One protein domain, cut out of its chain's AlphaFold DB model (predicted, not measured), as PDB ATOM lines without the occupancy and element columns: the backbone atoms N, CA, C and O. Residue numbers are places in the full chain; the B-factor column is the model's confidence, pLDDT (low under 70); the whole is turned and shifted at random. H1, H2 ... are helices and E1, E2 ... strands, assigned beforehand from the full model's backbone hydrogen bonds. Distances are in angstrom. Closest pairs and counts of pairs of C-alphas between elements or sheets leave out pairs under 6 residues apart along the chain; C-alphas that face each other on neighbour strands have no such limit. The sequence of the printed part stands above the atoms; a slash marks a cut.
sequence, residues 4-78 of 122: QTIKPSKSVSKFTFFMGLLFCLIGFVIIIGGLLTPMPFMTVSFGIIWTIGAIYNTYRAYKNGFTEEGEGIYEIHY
ATOM      1  N   GLN A   4      28.482   3.984  32.721       71.62
ATOM      2  CA  GLN A   4      27.605   3.213  31.834       71.62
ATOM      3  C   GLN A   4      26.148   3.591  32.067       71.62
ATOM      4  O   GLN A   4      25.663   3.615  33.198       71.62
ATOM      5  N   THR A   5      25.451   3.874  30.972       72.81
ATOM      6  CA  THR A   5      24.018   4.166  30.952       72.81
ATOM      7  C   THR A   5      23.253   2.878  30.656       72.81
ATOM      8  O   THR A   5      23.482   2.241  29.626       72.81
ATOM      9  N   ILE A   6      22.325   2.489  31.533       78.75
ATOM     10  CA  ILE A   6      21.488   1.301  31.322       78.75
ATOM     11  C   ILE A   6      20.247   1.688  30.528       78.75
ATOM     12  O   ILE A   6      19.423   2.472  30.997       78.75
ATOM     13  N   LYS A   7      20.082   1.103  29.342       82.38
ATOM     14  CA  LYS A   7      18.888   1.262  28.496       82.38
ATOM     15  C   LYS A   7      17.779   0.285  28.931       82.38
ATOM     16  O   LYS A   7      18.100  -0.798  29.423       82.38
ATOM     17  N   PRO A   8      16.486   0.623  28.744       82.06
ATOM     18  CA  PRO A   8      15.402  -0.338  28.947       82.06
ATOM     19  C   PRO A   8      15.565  -1.549  28.020       82.06
ATOM     20  O   PRO A   8      16.188  -1.458  26.962       82.06
ATOM     21  N   SER A   9      14.960  -2.684  28.379       87.31
ATOM     22  CA  SER A   9      14.953  -3.839  27.480       87.31
ATOM     23  C   SER A   9      14.165  -3.528  26.202       87.31
ATOM     24  O   SER A   9      13.127  -2.858  26.237       87.31
ATOM     25  N   LYS A  10      14.624  -4.067  25.061       88.56
ATOM     26  CA  LYS A  10      13.972  -3.846  23.758       88.56
ATOM     27  C   LYS A  10      12.486  -4.227  23.786       88.56
ATOM     28  O   LYS A  10      11.671  -3.530  23.193       88.56
ATOM     29  N   SER A  11      12.122  -5.302  24.491       91.06
ATOM     30  CA  SER A  11      10.729  -5.755  24.614       91.06
ATOM     31  C   SER A  11       9.849  -4.742  25.346       91.06
ATOM     32  O   SER A  11       8.760  -4.429  24.870       91.06
ATOM     33  N   VAL A  12      10.336  -4.184  26.460       92.44
ATOM     34  CA  VAL A  12       9.602  -3.162  27.219       92.44
ATOM     35  C   VAL A  12       9.467  -1.889  26.390       92.44
ATOM     36  O   VAL A  12       8.368  -1.365  26.262       92.44
ATOM     37  N   SER A  13      10.543  -1.428  25.747       93.75
ATOM     38  CA  SER A  13      10.487  -0.227  24.908       93.75
ATOM     39  C   SER A  13       9.534  -0.365  23.721       93.75
ATOM     40  O   SER A  13       8.783   0.564  23.439       93.75
ATOM     41  N   LYS A  14       9.493  -1.528  23.060       95.12
ATOM     42  CA  LYS A  14       8.521  -1.793  21.986       95.12
ATOM     43  C   LYS A  14       7.085  -1.769  22.503       95.12
ATOM     44  O   LYS A  14       6.236  -1.141  21.880       95.12
ATOM     45  N   PHE A  15       6.818  -2.398  23.647       96.50
ATOM     46  CA  PHE A  15       5.496  -2.348  24.273       96.50
ATOM     47  C   PHE A  15       5.079  -0.903  24.589       96.50
ATOM     48  O   PHE A  15       4.002  -0.469  24.186       96.50
ATOM     49  N   THR A  16       5.963  -0.128  25.226       95.69
ATOM     50  CA  THR A  16       5.723   1.290  25.526       95.69
ATOM     51  C   THR A  16       5.491   2.115  24.263       95.69
ATOM     52  O   THR A  16       4.639   2.997  24.277       95.69
ATOM     53  N   PHE A  17       6.188   1.825  23.162       97.19
ATOM     54  CA  PHE A  17       5.980   2.506  21.884       97.19
ATOM     55  C   PHE A  17       4.559   2.292  21.344       97.19
ATOM     56  O   PHE A  17       3.871   3.266  21.044       97.19
ATOM     57  N   PHE A  18       4.083   1.044  21.276       97.62
ATOM     58  CA  PHE A  18       2.725   0.760  20.793       97.62
ATOM     59  C   PHE A  18       1.652   1.371  21.696       97.62
ATOM     60  O   PHE A  18       0.673   1.932  21.204       97.62
ATOM     61  N   MET A  19       1.863   1.327  23.012       98.06
ATOM     62  CA  MET A  19       0.939   1.950  23.958       98.06
ATOM     63  C   MET A  19       0.960   3.479  23.868       98.06
ATOM     64  O   MET A  19      -0.075   4.133  23.974       98.06
ATOM     65  N   GLY A  20       2.128   4.050  23.584       97.44
ATOM     66  CA  GLY A  20       2.295   5.466  23.298       97.44
ATOM     67  C   GLY A  20       1.532   5.913  22.047       97.44
ATOM     68  O   GLY A  20       0.834   6.924  22.100       97.44
ATOM     69  N   LEU A  21       1.571   5.134  20.957       98.12
ATOM     70  CA  LEU A  21       0.773   5.409  19.752       98.12
ATOM     71  C   LEU A  21      -0.731   5.423  20.049       98.12
ATOM     72  O   LEU A  21      -1.432   6.331  19.602       98.12
ATOM     73  N   LEU A  22      -1.219   4.466  20.845       98.12
ATOM     74  CA  LEU A  22      -2.615   4.432  21.289       98.12
ATOM     75  C   LEU A  22      -2.989   5.712  22.056       98.12
ATOM     76  O   LEU A  22      -4.026   6.317  21.792       98.12
ATOM     77  N   PHE A  23      -2.131   6.160  22.975       97.38
ATOM     78  CA  PHE A  23      -2.366   7.387  23.741       97.38
ATOM     79  C   PHE A  23      -2.272   8.656  22.893       97.38
ATOM     80  O   PHE A  23      -3.040   9.586  23.129       97.38
ATOM     81  N   CYS A  24      -1.404   8.693  21.879       97.81
ATOM     82  CA  CYS A  24      -1.382   9.790  20.913       97.81
ATOM     83  C   CYS A  24      -2.712   9.875  20.153       97.81
ATOM     84  O   CYS A  24      -3.271  10.962  20.034       97.81
ATOM     85  N   LEU A  25      -3.250   8.738  19.694       97.62
ATOM     86  CA  LEU A  25      -4.548   8.690  19.011       97.62
ATOM     87  C   LEU A  25      -5.680   9.203  19.907       97.62
ATOM     88  O   LEU A  25      -6.462  10.046  19.475       97.62
ATOM     89  N   ILE A  26      -5.736   8.758  21.165       96.06
ATOM     90  CA  ILE A  26      -6.727   9.243  22.141       96.06
ATOM     91  C   ILE A  26      -6.589  10.754  22.354       96.06
ATOM     92  O   ILE A  26      -7.586  11.475  22.336       96.06
ATOM     93  N   GLY A  27      -5.359  11.246  22.505       95.62
ATOM     94  CA  GLY A  27      -5.072  12.669  22.638       95.62
ATOM     95  C   GLY A  27      -5.593  13.493  21.458       95.62
ATOM     96  O   GLY A  27      -6.297  14.484  21.658       95.62
ATOM     97  N   PHE A  28      -5.351  13.037  20.225       95.88
ATOM     98  CA  PHE A  28      -5.899  13.674  19.025       95.88
ATOM     99  C   PHE A  28      -7.428  13.663  18.990       95.88
ATOM    100  O   PHE A  28      -8.023  14.679  18.632       95.88
ATOM    101  N   VAL A  29      -8.078  12.567  19.398       95.00
ATOM    102  CA  VAL A  29      -9.547  12.511  19.492       95.00
ATOM    103  C   VAL A  29     -10.076  13.535  20.499       95.00
ATOM    104  O   VAL A  29     -11.061  14.204  20.204       95.00
ATOM    105  N   ILE A  30      -9.416  13.716  21.649       94.12
ATOM    106  CA  ILE A  30      -9.806  14.731  22.644       94.12
ATOM    107  C   ILE A  30      -9.650  16.144  22.074       94.12
ATOM    108  O   ILE A  30     -10.552  16.964  22.229       94.12
ATOM    109  N   ILE A  31      -8.538  16.434  21.393       94.25
ATOM    110  CA  ILE A  31      -8.280  17.758  20.808       94.25
ATOM    111  C   ILE A  31      -9.300  18.071  19.708       94.25
ATOM    112  O   ILE A  31      -9.930  19.125  19.740       94.25
ATOM    113  N   ILE A  32      -9.505  17.152  18.759       93.88
ATOM    114  CA  ILE A  32     -10.473  17.325  17.667       93.88
ATOM    115  C   ILE A  32     -11.896  17.405  18.228       93.88
ATOM    116  O   ILE A  32     -12.663  18.285  17.848       93.88
ATOM    117  N   GLY A  33     -12.238  16.533  19.175       93.94
ATOM    118  CA  GLY A  33     -13.522  16.559  19.867       93.94
ATOM    119  C   GLY A  33     -13.767  17.895  20.563       93.94
ATOM    120  O   GLY A  33     -14.856  18.443  20.437       93.94
ATOM    121  N   GLY A  34     -12.760  18.465  21.224       91.25
ATOM    122  CA  GLY A  34     -12.851  19.782  21.856       91.25
ATOM    123  C   GLY A  34     -12.976  20.956  20.879       91.25
ATOM    124  O   GLY A  34     -13.482  22.004  21.266       91.25
ATOM    125  N   LEU A  35     -12.546  20.794  19.621       88.31
ATOM    126  CA  LEU A  35     -12.778  21.776  18.553       88.31
ATOM    127  C   LEU A  35     -14.194  21.671  17.967       88.31
ATOM    128  O   LEU A  35     -14.772  22.682  17.580       88.31
ATOM    129  N   LEU A  36     -14.740  20.453  17.875       93.12
ATOM    130  CA  LEU A  36     -16.045  20.174  17.258       93.12
ATOM    131  C   LEU A  36     -17.221  20.261  18.239       93.12
ATOM    132  O   LEU A  36     -18.353  20.508  17.832       93.12
ATOM    133  N   THR A  37     -16.971  20.025  19.525       90.81
ATOM    134  CA  THR A  37     -17.976  20.013  20.591       90.81
ATOM    135  C   THR A  37     -17.558  20.963  21.711       90.81
ATOM    136  O   THR A  37     -16.362  21.097  21.973       90.81
ATOM    137  N   PRO A  38     -18.507  21.623  22.400       86.50
ATOM    138  CA  PRO A  38     -18.194  22.524  23.501       86.50
ATOM    139  C   PRO A  38     -17.749  21.724  24.734       86.50
ATOM    140  O   PRO A  38     -18.540  21.433  25.631       86.50
ATOM    141  N   MET A  39     -16.471  21.344  24.766       89.56
ATOM    142  CA  MET A  39     -15.836  20.760  25.945       89.56
ATOM    143  C   MET A  39     -15.341  21.846  26.909       89.56
ATOM    144  O   MET A  39     -14.983  22.946  26.481       89.56
ATOM    145  N   PRO A  40     -15.241  21.535  28.214       93.06
ATOM    146  CA  PRO A  40     -14.587  22.415  29.171       93.06
ATOM    147  C   PRO A  40     -13.154  22.736  28.733       93.06
ATOM    148  O   PRO A  40     -12.396  21.839  28.361       93.06
ATOM    149  N   PHE A  41     -12.757  24.007  28.850       89.12
ATOM    150  CA  PHE A  41     -11.407  24.466  28.497       89.12
ATOM    151  C   PHE A  41     -10.312  23.599  29.138       89.12
ATOM    152  O   PHE A  41      -9.384  23.169  28.459       89.12
ATOM    153  N   MET A  42     -10.482  23.252  30.419       92.56
ATOM    154  CA  MET A  42      -9.548  22.405  31.165       92.56
ATOM    155  C   MET A  42      -9.303  21.049  30.485       92.56
ATOM    156  O   MET A  42      -8.168  20.577  30.463       92.56
ATOM    157  N   THR A  43     -10.334  20.439  29.893       90.69
ATOM    158  CA  THR A  43     -10.232  19.148  29.200       90.69
ATOM    159  C   THR A  43      -9.413  19.267  27.920       90.69
ATOM    160  O   THR A  43      -8.557  18.423  27.661       90.69
ATOM    161  N   VAL A  44      -9.623  20.333  27.144       91.38
ATOM    162  CA  VAL A  44      -8.885  20.563  25.893       91.38
ATOM    163  C   VAL A  44      -7.422  20.898  26.183       91.38
ATOM    164  O   VAL A  44      -6.529  20.302  25.585       91.38
ATOM    165  N   SER A  45      -7.151  21.783  27.149       93.50
ATOM    166  CA  SER A  45      -5.781  22.122  27.562       93.50
ATOM    167  C   SER A  45      -5.028  20.900  28.089       93.50
ATOM    168  O   SER A  45      -3.873  20.677  27.723       93.50
ATOM    169  N   PHE A  46      -5.693  20.080  28.906       94.25
ATOM    170  CA  PHE A  46      -5.146  18.815  29.380       94.25
ATOM    171  C   PHE A  46      -4.855  17.855  28.224       94.25
ATOM    172  O   PHE A  46      -3.762  17.300  28.167       94.25
ATOM    173  N   GLY A  47      -5.784  17.717  27.272       94.31
ATOM    174  CA  GLY A  47      -5.595  16.911  26.067       94.31
ATOM    175  C   GLY A  47      -4.365  17.338  25.264       94.31
ATOM    176  O   GLY A  47      -3.581  16.485  24.856       94.31
ATOM    177  N   ILE A  48      -4.130  18.644  25.105       96.00
ATOM    178  CA  ILE A  48      -2.945  19.175  24.412       96.00
ATOM    179  C   ILE A  48      -1.657  18.817  25.165       96.00
ATOM    180  O   ILE A  48      -0.760  18.206  24.584       96.00
ATOM    181  N   ILE A  49      -1.569  19.156  26.457       96.94
ATOM    182  CA  ILE A  49      -0.366  18.907  27.272       96.94
ATOM    183  C   ILE A  49      -0.065  17.405  27.341       96.94
ATOM    184  O   ILE A  49       1.080  16.992  27.140       96.94
ATOM    185  N   TRP A  50      -1.093  16.581  27.562       96.44
ATOM    186  CA  TRP A  50      -0.969  15.126  27.545       96.44
ATOM    187  C   TRP A  50      -0.428  14.650  26.204       96.44
ATOM    188  O   TRP A  50       0.536  13.889  26.183       96.44
ATOM    189  N   THR A  51      -1.027  15.074  25.088       97.69
ATOM    190  CA  THR A  51      -0.653  14.589  23.749       97.69
ATOM    191  C   THR A  51       0.812  14.880  23.452       97.69
ATOM    192  O   THR A  51       1.519  14.000  22.971       97.69
ATOM    193  N   ILE A  52       1.308  16.064  23.821       98.00
ATOM    194  CA  ILE A  52       2.732  16.407  23.699       98.00
ATOM    195  C   ILE A  52       3.596  15.428  24.507       98.00
ATOM    196  O   ILE A  52       4.560  14.866  23.981       98.00
ATOM    197  N   GLY A  53       3.231  15.170  25.766       97.62
ATOM    198  CA  GLY A  53       3.933  14.204  26.613       97.62
ATOM    199  C   GLY A  53       3.891  12.777  26.056       97.62
ATOM    200  O   GLY A  53       4.900  12.070  26.087       97.62
ATOM    201  N   ALA A  54       2.755  12.350  25.507       97.69
ATOM    202  CA  ALA A  54       2.592  11.040  24.887       97.69
ATOM    203  C   ALA A  54       3.467  10.906  23.634       97.69
ATOM    204  O   ALA A  54       4.177   9.909  23.504       97.69
ATOM    205  N   ILE A  55       3.496  11.920  22.764       98.06
ATOM    206  CA  ILE A  55       4.354  11.946  21.570       98.06
ATOM    207  C   ILE A  55       5.826  11.845  21.975       98.06
ATOM    208  O   ILE A  55       6.552  10.999  21.451       98.06
ATOM    209  N   TYR A  56       6.260  12.647  22.949       96.94
ATOM    210  CA  TYR A  56       7.637  12.621  23.440       96.94
ATOM    211  C   TYR A  56       8.029  11.246  24.005       96.94
ATOM    212  O   TYR A  56       9.057  10.684  23.625       96.94
ATOM    213  N   ASN A  57       7.188  10.657  24.862       95.88
ATOM    214  CA  ASN A  57       7.442   9.324  25.417       95.88
ATOM    215  C   ASN A  57       7.444   8.237  24.335       95.88
ATOM    216  O   ASN A  57       8.295   7.349  24.362       95.88
ATOM    217  N   THR A  58       6.544   8.334  23.355       97.25
ATOM    218  CA  THR A  58       6.485   7.416  22.209       97.25
ATOM    219  C   THR A  58       7.771   7.491  21.392       97.25
ATOM    220  O   THR A  58       8.350   6.460  21.063       97.25
ATOM    221  N   TYR A  59       8.276   8.696  21.126       95.50
ATOM    222  CA  TYR A  59       9.534   8.890  20.409       95.50
ATOM    223  C   TYR A  59      10.737   8.294  21.159       95.50
ATOM    224  O   TYR A  59      11.558   7.592  20.567       95.50
ATOM    225  N   ARG A  60      10.828   8.492  22.480       94.38
ATOM    226  CA  ARG A  60      11.889   7.869  23.291       94.38
ATOM    227  C   ARG A  60      11.784   6.348  23.308       94.38
ATOM    228  O   ARG A  60      12.794   5.658  23.184       94.38
ATOM    229  N   ALA A  61      10.568   5.818  23.428       94.69
ATOM    230  CA  ALA A  61      10.314   4.385  23.366       94.69
ATOM    231  C   ALA A  61      10.683   3.798  21.993       94.69
ATOM    232  O   ALA A  61      11.253   2.710  21.933       94.69
ATOM    233  N   TYR A  62      10.443   4.543  20.907       94.56
ATOM    234  CA  TYR A  62      10.893   4.187  19.565       94.56
ATOM    235  C   TYR A  62      12.419   4.068  19.499       94.56
ATOM    236  O   TYR A  62      12.925   3.005  19.136       94.56
ATOM    237  N   LYS A  63      13.151   5.109  19.927       93.81
ATOM    238  CA  LYS A  63      14.622   5.072  19.975       93.81
ATOM    239  C   LYS A  63      15.119   3.875  20.789       93.81
ATOM    240  O   LYS A  63      15.905   3.073  20.309       93.81
ATOM    241  N   ASN A  64      14.591   3.674  21.992       92.00
ATOM    242  CA  ASN A  64      15.051   2.594  22.867       92.00
ATOM    243  C   ASN A  64      14.677   1.184  22.370       92.00
ATOM    244  O   ASN A  64      15.384   0.219  22.657       92.00
ATOM    245  N   GLY A  65      13.563   1.038  21.647       92.50
ATOM    246  CA  GLY A  65      13.047  -0.259  21.203       92.50
ATOM    247  C   GLY A  65      13.536  -0.706  19.827       92.50
ATOM    248  O   GLY A  65      13.629  -1.917  19.583       92.50
ATOM    249  N   PHE A  66      13.830   0.243  18.936       91.25
ATOM    250  CA  PHE A  66      14.102  -0.017  17.520       91.25
ATOM    251  C   PHE A  66      15.466   0.483  17.038       91.25
ATOM    252  O   PHE A  66      15.910   0.017  15.991       91.25
ATOM    253  N   THR A  67      16.155   1.357  17.778       87.06
ATOM    254  CA  THR A  67      17.508   1.813  17.418       87.06
ATOM    255  C   THR A  67      18.550   1.352  18.438       87.06
ATOM    256  O   THR A  67      18.238   0.937  19.556       87.06
ATOM    257  N   GLU A  68      19.823   1.370  18.038       76.25
ATOM    258  CA  GLU A  68      20.943   1.104  18.951       76.25
ATOM    259  C   GLU A  68      21.284   2.342  19.800       76.25
ATOM    260  O   GLU A  68      21.784   2.235  20.923       76.25
ATOM    261  N   GLU A  69      20.903   3.526  19.320       69.88
ATOM    262  CA  GLU A  69      21.055   4.835  19.959       69.88
ATOM    263  C   GLU A  69      19.902   5.148  20.931       69.88
ATOM    264  O   GLU A  69      19.179   6.136  20.798       69.88
ATOM    265  N   GLY A  70      19.701   4.275  21.918       67.50
ATOM    266  CA  GLY A  70      18.772   4.522  23.022       67.50
ATOM    267  C   GLY A  70      19.343   5.426  24.122       67.50
ATOM    268  O   GLY A  70      20.554   5.493  24.331       67.50
ATOM    269  N   GLU A  71      18.462   6.080  24.868       75.56
ATOM    270  CA  GLU A  71      18.780   6.826  26.084       75.56
ATOM    271  C   GLU A  71      18.649   5.909  27.302       75.56
ATOM    272  O   GLU A  71      17.653   5.192  27.457       75.56
ATOM    273  N   GLY A  72      19.663   5.918  28.167       72.62
ATOM    274  CA  GLY A  72      19.620   5.148  29.404       72.62
ATOM    275  C   GLY A  72      18.646   5.740  30.425       72.62
ATOM    276  O   GLY A  72      18.424   6.946  30.466       72.62
ATOM    277  N   ILE A  73      18.060   4.869  31.244       70.06
ATOM    278  CA  ILE A  73      17.166   5.237  32.350       70.06
ATOM    279  C   ILE A  73      17.980   5.623  33.589       70.06
ATOM    280  O   ILE A  73      17.584   6.510  34.336       70.06
ATOM    281  N   TYR A  74      19.123   4.963  33.789       72.12
ATOM    282  CA  TYR A  74      20.000   5.159  34.941       72.12
ATOM    283  C   TYR A  74      21.462   5.199  34.507       72.12
ATOM    284  O   TYR A  74      21.875   4.457  33.609       72.12
ATOM    285  N   GLU A  75      22.242   6.041  35.178       71.25
ATOM    286  CA  GLU A  75      23.700   6.033  35.117       71.25
ATOM    287  C   GLU A  75      24.236   5.243  36.310       71.25
ATOM    288  O   GLU A  75      23.961   5.583  37.461       71.25
ATOM    289  N   ILE A  76      24.998   4.181  36.042       69.50
ATOM    290  CA  ILE A  76      25.776   3.521  37.089       69.50
ATOM    291  C   ILE A  76      27.148   4.178  37.136       69.50
ATOM    292  O   ILE A  76      27.900   4.181  36.154       69.50
ATOM    293  N   HIS A  77      27.477   4.701  38.312       67.25
ATOM    294  CA  HIS A  77      28.827   5.103  38.659       67.25
ATOM    295  C   HIS A  77      29.548   3.888  39.234       67.25
ATOM    296  O   HIS A  77      29.318   3.503  40.377       67.25
ATOM    297  N   TYR A  78      30.424   3.278  38.437       62.47
ATOM    298  CA  TYR A  78      31.396   2.347  38.985       62.47
ATOM    299  C   TYR A  78      32.452   3.176  39.712       62.47
ATOM    300  O   TYR A  78      33.250   3.879  39.079       62.47
TER     301      TYR A  78
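What this domain is: This is residues 4 to 78 of the 122 residues of an uncharacterized protein of Proteiniborus sp. DW1 (UniProt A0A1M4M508). A long, narrow helical hairpin: H1 and H2 lie side by side and run opposite ways, joined by a tight turn at one end of the rod. At the other end, where H1 begins and H2 ends, the short strands E1 and E2 pair as a small two-stranded ribbon that brings the two ends of the printed part together. The printed part has 75 residues, with the order E1, H1, H2, E2; the sheet, E1 - E2, is antiparallel, and the class is mostly helix. The whole is loose, with a radius of gyration of the C-alphas of 15.8 A, and spans 55 by 22 by 15 A.

How they stand to each other: Strand E1, residues 4 to 6, is the antiparallel neighbour of E2, residues 74 to 77, with 151 degrees between their directions. The C-alphas of Thr 5 and Glu 75 face each other at 4.6 A; N 6 and O 74 are within hydrogen-bond range at 2.9 A, as are N 76 and O 4 at 3.0 A. Helix H1, residues 10 to 36, touches H2, residues 41 to 66, and the two form a helical hairpin. They run opposite ways at a shallow tilt of 24 degrees; their closest C-alphas, those of Lys 10 and Gly 65, are 4.5 A apart. E1 and H2 are apart, as are H1 and E2. In H1 and H2 every O i to N i+4 pair is within hydrogen-bond range.

Where its parts are: E1 begins at C-alpha 4, (27.605, 3.213, 31.834). H1 measures 39.0 A from C-alpha 10 at (13.972, -3.846, 23.758) to C-alpha 36. H2 measures 37.0 A from first to last C-alpha. E2 ends at C-alpha 77, (28.827, 5.103, 38.659).

The domain as a whole: The two C-alphas farthest apart, those of Pro 38 and Tyr 78, are 55.7 A apart. The printed part has no cut. The links E1 to H1 and H1 to H2 are tight, and H2 to E2 is short. Mean pLDDT of the printed part is 89.6; residues 69 to 70 and 76 to 78 are under 70.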